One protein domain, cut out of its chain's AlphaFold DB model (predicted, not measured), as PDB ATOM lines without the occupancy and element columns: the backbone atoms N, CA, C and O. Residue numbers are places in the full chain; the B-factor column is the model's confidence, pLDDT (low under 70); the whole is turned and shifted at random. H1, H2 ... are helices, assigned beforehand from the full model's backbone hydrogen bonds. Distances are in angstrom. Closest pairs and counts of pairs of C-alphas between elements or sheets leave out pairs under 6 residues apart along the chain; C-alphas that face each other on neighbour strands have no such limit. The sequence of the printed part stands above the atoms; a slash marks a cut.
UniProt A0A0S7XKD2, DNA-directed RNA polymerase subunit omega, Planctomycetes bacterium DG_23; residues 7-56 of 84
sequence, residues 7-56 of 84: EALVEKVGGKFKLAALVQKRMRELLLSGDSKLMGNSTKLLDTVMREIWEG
ATOM      1  N   GLU A   7      10.522 -19.061 -52.481       81.19
ATOM      2  CA  GLU A   7       9.267 -18.681 -53.133       81.19
ATOM      3  C   GLU A   7       8.124 -19.608 -52.713       81.19
ATOM      4  O   GLU A   7       7.084 -19.118 -52.271       81.19
ATOM      5  N   ALA A   8       8.347 -20.925 -52.704       82.88
ATOM      6  CA  ALA A   8       7.344 -21.880 -52.233       82.88
ATOM      7  C   ALA A   8       7.021 -21.696 -50.741       82.88
ATOM      8  O   ALA A   8       5.874 -21.858 -50.325       82.88
ATOM      9  N   LEU A   9       8.012 -21.329 -49.920       81.62
ATOM     10  CA  LEU A   9       7.796 -21.028 -48.505       81.62
ATOM     11  C   LEU A   9       6.932 -19.779 -48.339       81.62
ATOM     12  O   LEU A   9       6.012 -19.779 -47.524       81.62
ATOM     13  N   VAL A  10       7.203 -18.737 -49.128       83.62
ATOM     14  CA  VAL A  10       6.409 -17.504 -49.163       83.62
ATOM     15  C   VAL A  10       4.969 -17.786 -49.587       83.62
ATOM     16  O   VAL A  10       4.053 -17.244 -48.971       83.62
ATOM     17  N   GLU A  11       4.744 -18.635 -50.586       84.75
ATOM     18  CA  GLU A  11       3.392 -19.040 -50.987       84.75
ATOM     19  C   GLU A  11       2.696 -19.857 -49.892       84.75
ATOM     20  O   GLU A  11       1.546 -19.578 -49.554       84.75
ATOM     21  N   LYS A  12       3.417 -20.789 -49.257       82.44
ATOM     22  CA  LYS A  12       2.901 -21.646 -48.177       82.44
ATOM     23  C   LYS A  12       2.451 -20.849 -46.951       82.44
ATOM     24  O   LYS A  12       1.390 -21.124 -46.400       82.44
ATOM     25  N   VAL A  13       3.230 -19.855 -46.527       80.31
ATOM     26  CA  VAL A  13       2.885 -18.985 -45.382       80.31
ATOM     27  C   VAL A  13       1.916 -17.857 -45.748       80.31
ATOM     28  O   VAL A  13       1.436 -17.154 -44.862       80.31
ATOM     29  N   GLY A  14       1.598 -17.662 -47.031       83.38
ATOM     30  CA  GLY A  14       0.668 -16.622 -47.481       83.38
ATOM     31  C   GLY A  14       1.288 -15.226 -47.595       83.38
ATOM     32  O   GLY A  14       0.600 -14.223 -47.406       83.38
ATOM     33  N   GLY A  15       2.588 -15.144 -47.885       87.50
ATOM     34  CA  GLY A  15       3.275 -13.921 -48.299       87.50
ATOM     35  C   GLY A  15       4.526 -13.568 -47.489       87.50
ATOM     36  O   GLY A  15       4.730 -13.995 -46.353       87.50
ATOM     37  N   LYS A  16       5.357 -12.691 -48.072       84.69
ATOM     38  CA  LYS A  16       6.640 -12.238 -47.494       84.69
ATOM     39  C   LYS A  16       6.462 -11.515 -46.155       84.69
ATOM     40  O   LYS A  16       7.303 -11.630 -45.271       84.69
ATOM     41  N   PHE A  17       5.344 -10.805 -45.996       85.81
ATOM     42  CA  PHE A  17       4.992 -10.128 -44.747       85.81
ATOM     43  C   PHE A  17       4.720 -11.110 -43.605       85.81
ATOM     44  O   PHE A  17       5.227 -10.918 -42.501       85.81
ATOM     45  N   LYS A  18       3.960 -12.181 -43.871       84.88
ATOM     46  CA  LYS A  18       3.664 -13.214 -42.871       84.88
ATOM     47  C   LYS A  18       4.925 -13.977 -42.479       84.88
ATOM     48  O   LYS A  18       5.159 -14.192 -41.293       84.88
ATOM     49  N   LEU A  19       5.778 -14.281 -43.460       85.81
ATOM     50  CA  LEU A  19       7.090 -14.879 -43.223       85.81
ATOM     51  C   LEU A  19       7.954 -14.006 -42.301       85.81
ATOM     52  O   LEU A  19       8.473 -14.492 -41.302       85.81
ATOM     53  N   ALA A  20       8.067 -12.707 -42.593       86.19
ATOM     54  CA  ALA A  20       8.835 -11.782 -41.762       86.19
ATOM     55  C   ALA A  20       8.285 -11.703 -40.327       86.19
ATOM     56  O   ALA A  20       9.059 -11.742 -39.372       86.19
ATOM     57  N   ALA A  21       6.958 -11.664 -40.167       88.00
ATOM     58  CA  ALA A  21       6.314 -11.651 -38.857       88.00
ATOM     59  C   ALA A  21       6.592 -12.934 -38.052       88.00
ATOM     60  O   ALA A  21       6.894 -12.853 -36.862       88.00
ATOM     61  N   LEU A  22       6.549 -14.106 -38.695       86.19
ATOM     62  CA  LEU A  22       6.885 -15.396 -38.077       86.19
ATOM     63  C   LEU A  22       8.346 -15.444 -37.626       86.19
ATOM     64  O   LEU A  22       8.636 -15.828 -36.493       86.19
ATOM     65  N   VAL A  23       9.262 -14.982 -38.483       85.44
ATOM     66  CA  VAL A  23      10.690 -14.909 -38.152       85.44
ATOM     67  C   VAL A  23      10.911 -14.001 -36.942       85.44
ATOM     68  O   VAL A  23      11.575 -14.391 -35.984       85.44
ATOM     69  N   GLN A  24      10.306 -12.813 -36.938       85.75
ATOM     70  CA  GLN A  24      10.411 -11.860 -35.830       85.75
ATOM     71  C   GLN A  24       9.798 -12.394 -34.528       85.75
ATOM     72  O   GLN A  24      10.396 -12.217 -33.462       85.75
ATOM     73  N   LYS A  25       8.638 -13.065 -34.600       84.75
ATOM     74  CA  LYS A  25       7.999 -13.736 -33.455       84.75
ATOM     75  C   LYS A  25       8.961 -14.749 -32.845       84.75
ATOM     76  O   LYS A  25       9.212 -14.689 -31.642       84.75
ATOM     77  N   ARG A  26       9.576 -15.600 -33.671       83.81
ATOM     78  CA  ARG A  26      10.485 -16.630 -33.171       83.81
ATOM     79  C   ARG A  26      11.764 -16.069 -32.580       83.81
ATOM     80  O   ARG A  26      12.202 -16.517 -31.526       83.81
ATOM     81  N   MET A  27      12.346 -15.057 -33.221       79.81
ATOM     82  CA  MET A  27      13.501 -14.365 -32.651       79.81
ATOM     83  C   MET A  27      13.164 -13.809 -31.264       79.81
ATOM     84  O   MET A  27      13.940 -14.001 -30.335       79.81
ATOM     85  N   ARG A  28      11.989 -13.187 -31.084       82.75
ATOM     86  CA  ARG A  28      11.543 -12.690 -29.772       82.75
ATOM     87  C   ARG A  28      11.406 -13.797 -28.734       82.75
ATOM     88  O   ARG A  28      11.869 -13.595 -27.618       82.75
ATOM     89  N   GLU A  29      10.820 -14.938 -29.086       80.81
ATOM     90  CA  GLU A  29      10.732 -16.089 -28.176       80.81
ATOM     91  C   GLU A  29      12.112 -16.579 -27.743       80.81
ATOM     92  O   GLU A  29      12.340 -16.760 -26.557       80.81
ATOM     93  N   LEU A  30      13.064 -16.700 -28.670       78.88
ATOM     94  CA  LEU A  30      14.432 -17.114 -28.341       78.88
ATOM     95  C   LEU A  30      15.136 -16.110 -27.416       78.88
ATOM     96  O   LEU A  30      15.855 -16.513 -26.502       78.88
ATOM     97  N   LEU A  31      14.891 -14.809 -27.614       76.69
ATOM     98  CA  LEU A  31      15.364 -13.757 -26.711       76.69
ATOM     99  C   LEU A  31      14.729 -13.865 -25.312       76.69
ATOM    100  O   LEU A  31      15.420 -13.664 -24.319       76.69
ATOM    101  N   LEU A  32      13.430 -14.167 -25.230       78.19
ATOM    102  CA  LEU A  32      12.671 -14.285 -23.977       78.19
ATOM    103  C   LEU A  32      13.006 -15.567 -23.203       78.19
ATOM    104  O   LEU A  32      13.137 -15.523 -21.984       78.19
ATOM    105  N   SER A  33      13.178 -16.690 -23.901       72.88
ATOM    106  CA  SER A  33      13.567 -17.981 -23.324       72.88
ATOM    107  C   SER A  33      15.016 -17.998 -22.832       72.88
ATOM    108  O   SER A  33      15.401 -18.909 -22.106       72.88
ATOM    109  N   GLY A  34      15.831 -16.999 -23.199       66.12
ATOM    110  CA  GLY A  34      17.232 -16.921 -22.787       66.12
ATOM    111  C   GLY A  34      18.112 -18.002 -23.421       66.12
ATOM    112  O   GLY A  34      19.207 -18.271 -22.918       66.12
ATOM    113  N   ASP A  35      17.656 -18.604 -24.527       64.44
ATOM    114  CA  ASP A  35      18.313 -19.708 -25.233       64.44
ATOM    115  C   ASP A  35      19.558 -19.206 -25.987       64.44
ATOM    116  O   ASP A  35      19.642 -19.076 -27.213       64.44
ATOM    117  N   SER A  36      20.578 -18.886 -25.195       56.16
ATOM    118  CA  SER A  36      21.841 -18.273 -25.615       56.16
ATOM    119  C   SER A  36      22.652 -19.180 -26.549       56.16
ATOM    120  O   SER A  36      23.600 -18.733 -27.195       56.16
ATOM    121  N   LYS A  37      22.266 -20.459 -26.663       57.12
ATOM    122  CA  LYS A  37      22.919 -21.461 -27.510       57.12
ATOM    123  C   LYS A  37      22.704 -21.207 -29.006       57.12
ATOM    124  O   LYS A  37      23.588 -21.538 -29.794       57.12
ATOM    125  N   LEU A  38      21.586 -20.587 -29.403       59.66
ATOM    126  CA  LEU A  38      21.341 -20.181 -30.797       59.66
ATOM    127  C   LEU A  38      21.751 -18.730 -31.083       59.66
ATOM    128  O   LEU A  38      22.085 -18.395 -32.221       59.66
ATOM    129  N   MET A  39      21.772 -17.871 -30.062       60.66
ATOM    130  CA  MET A  39      22.022 -16.435 -30.217       60.66
ATOM    131  C   MET A  39      23.481 -16.098 -30.583       60.66
ATOM    132  O   MET A  39      23.759 -15.014 -31.086       60.66
ATOM    133  N   GLY A  40      24.410 -17.045 -30.405       64.25
ATOM    134  CA  GLY A  40      25.819 -16.892 -30.784       64.25
ATOM    135  C   GLY A  40      26.109 -16.962 -32.291       64.25
ATOM    136  O   GLY A  40      27.243 -16.712 -32.695       64.25
ATOM    137  N   ASN A  41      25.136 -17.320 -33.144       72.81
ATOM    138  CA  ASN A  41      25.352 -17.396 -34.593       72.81
ATOM    139  C   ASN A  41      24.097 -17.008 -35.391       72.81
ATOM    140  O   ASN A  41      23.249 -17.850 -35.696       72.81
ATOM    141  N   SER A  42      24.007 -15.732 -35.775       69.50
ATOM    142  CA  SER A  42      22.854 -15.153 -36.483       69.50
ATOM    143  C   SER A  42      22.496 -15.875 -37.786       69.50
ATOM    144  O   SER A  42      21.322 -15.964 -38.137       69.50
ATOM    145  N   THR A  43      23.481 -16.440 -38.490       73.12
ATOM    146  CA  THR A  43      23.252 -17.189 -39.735       73.12
ATOM    147  C   THR A  43      22.557 -18.524 -39.467       73.12
ATOM    148  O   THR A  43      21.614 -18.878 -40.167       73.12
ATOM    149  N   LYS A  44      22.970 -19.251 -38.418       77.31
ATOM    150  CA  LYS A  44      22.316 -20.508 -37.999       77.31
ATOM    151  C   LYS A  44      20.937 -20.277 -37.395       77.31
ATOM    152  O   LYS A  44      20.071 -21.139 -37.514       77.31
ATOM    153  N   LEU A  45      20.744 -19.130 -36.748       77.50
ATOM    154  CA  LEU A  45      19.462 -18.729 -36.188       77.50
ATOM    155  C   LEU A  45      18.417 -18.597 -37.299       77.50
ATOM    156  O   LEU A  45      17.391 -19.265 -37.250       77.50
ATOM    157  N   LEU A  46      18.706 -17.791 -38.326       80.62
ATOM    158  CA  LEU A  46      17.772 -17.566 -39.429       80.62
ATOM    159  C   LEU A  46      17.468 -18.863 -40.189       80.62
ATOM    160  O   LEU A  46      16.308 -19.132 -40.481       80.62
ATOM    161  N   ASP A  47      18.490 -19.684 -40.444       82.19
ATOM    162  CA  ASP A  47      18.338 -21.000 -41.074       82.19
ATOM    163  C   ASP A  47      17.413 -21.927 -40.269       82.19
ATOM    164  O   ASP A  47      16.499 -22.543 -40.814       82.19
ATOM    165  N   THR A  48      17.600 -21.971 -38.948       81.38
ATOM    166  CA  THR A  48      16.776 -22.798 -38.059       81.38
ATOM    167  C   THR A  48      15.336 -22.312 -38.027       81.38
ATOM    168  O   THR A  48      14.428 -23.124 -38.171       81.38
ATOM    169  N   VAL A  49      15.124 -21.001 -37.913       83.38
ATOM    170  CA  VAL A  49      13.786 -20.400 -37.896       83.38
ATOM    171  C   VAL A  49      13.062 -20.652 -39.218       83.38
ATOM    172  O   VAL A  49      11.904 -21.055 -39.215       83.38
ATOM    173  N   MET A  50      13.739 -20.475 -40.354       83.38
ATOM    174  CA  MET A  50      13.162 -20.757 -41.670       83.38
ATOM    175  C   MET A  50      12.797 -22.237 -41.829       83.38
ATOM    176  O   MET A  50      11.722 -22.550 -42.337       83.38
ATOM    177  N   ARG A  51      13.648 -23.149 -41.347       83.81
ATOM    178  CA  ARG A  51      13.368 -24.590 -41.350       83.81
ATOM    179  C   ARG A  51      12.197 -24.952 -40.436       83.81
ATOM    180  O   ARG A  51      11.343 -25.731 -40.840       83.81
ATOM    181  N   GLU A  52      12.115 -24.371 -39.242       82.25
ATOM    182  CA  GLU A  52      10.984 -24.570 -38.328       82.25
ATOM    183  C   GLU A  52       9.665 -24.053 -38.932       82.25
ATOM    184  O   GLU A  52       8.636 -24.716 -38.802       82.25
ATOM    185  N   ILE A  53       9.689 -22.916 -39.638       84.81
ATOM    186  CA  ILE A  53       8.531 -22.397 -40.387       84.81
ATOM    187  C   ILE A  53       8.170 -23.343 -41.543       84.81
ATOM    188  O   ILE A  53       6.997 -23.648 -41.749       84.81
ATOM    189  N   TRP A  54       9.161 -23.861 -42.275       82.88
ATOM    190  CA  TRP A  54       8.939 -24.830 -43.355       82.88
ATOM    191  C   TRP A  54       8.296 -26.130 -42.851       82.88
ATOM    192  O   TRP A  54       7.348 -26.630 -43.467       82.88
ATOM    193  N   GLU A  55       8.776 -26.643 -41.715       80.69
ATOM    194  CA  GLU A  55       8.216 -27.800 -41.006       80.69
ATOM    195  C   GLU A  55       6.846 -27.515 -40.365       80.69
ATOM    196  O   GLU A  55       6.191 -28.452 -39.920       80.69
ATOM    197  N   GLY A  56       6.390 -26.257 -40.326       77.56
ATOM    198  CA  GLY A  56       5.115 -25.873 -39.710       77.56
ATOM    199  C   GLY A  56       5.129 -25.910 -38.180       77.56
ATOM    200  O   GLY A  56       4.074 -25.972 -37.560       77.56
TER     201      GLY A  56
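What this domain is: This is residues 7 to 56 of the 84 residues of the protein "DNA-directed RNA polymerase subunit omega" of Planctomycetes bacterium DG_23 (UniProt A0A0S7XKD2). One long helix, H2, makes the long axis of this model, and H4 crosses it at a steep angle on one side, running back along the chain's return. H1 makes a corner at the first end of H2, and the small H3 sits at the turn beyond its other end. The printed part has 50 residues with four named helices, in the order H1, H2, H3, H4, and no named strand; its class is all helix. It is compact, with a radius of gyration of the C-alphas of 11.2 A, and elongated, spanning 31 by 17 by 15 A.

Where its parts are: Find C-alpha 16 at (6.640, -12.238, -47.494); from there H2, residues 16 to 33, runs 25.8 A to C-alpha 33. Before it look for H1, residues 7 to 13, beginning at (9.267, -18.681, -53.133). After it come H3, residues 36 to 39, and H4, residues 42 to 54, which runs 18.3 A to C-alpha 54 at (8.939, -24.830, -43.355).

How they stand to each other: H2 is the hub, touching three helices. With residues 22 to 26 alone it touches H4, opposite ways at a steep tilt of 63 degrees; the closest C-alphas are those of Val 23 and Val 49, 6.3 A apart. H1 and H2 only just touch, with 3 pairs of C-alphas within 8 A, and only at the corner; the closest C-alphas are those of Val 10 and Lys 16, 5.5 A apart. H2 and H3 touch only at the corner, the closest C-alphas being those of Leu 30 and Met 39, 7.8 A apart. H1 and H3 are apart. In H1, H2 and H4 every O i to N i+4 pair is within hydrogen-bond range; H3 is too short for such a pair.

The domain as a whole: The farthest C-alphas, those of Glu 11 and Gly 34, are 31.5 A apart. The printed part has no cut, and the three links are tight. Confidence is low, under 70, at residues 34 to 40 and residue 42.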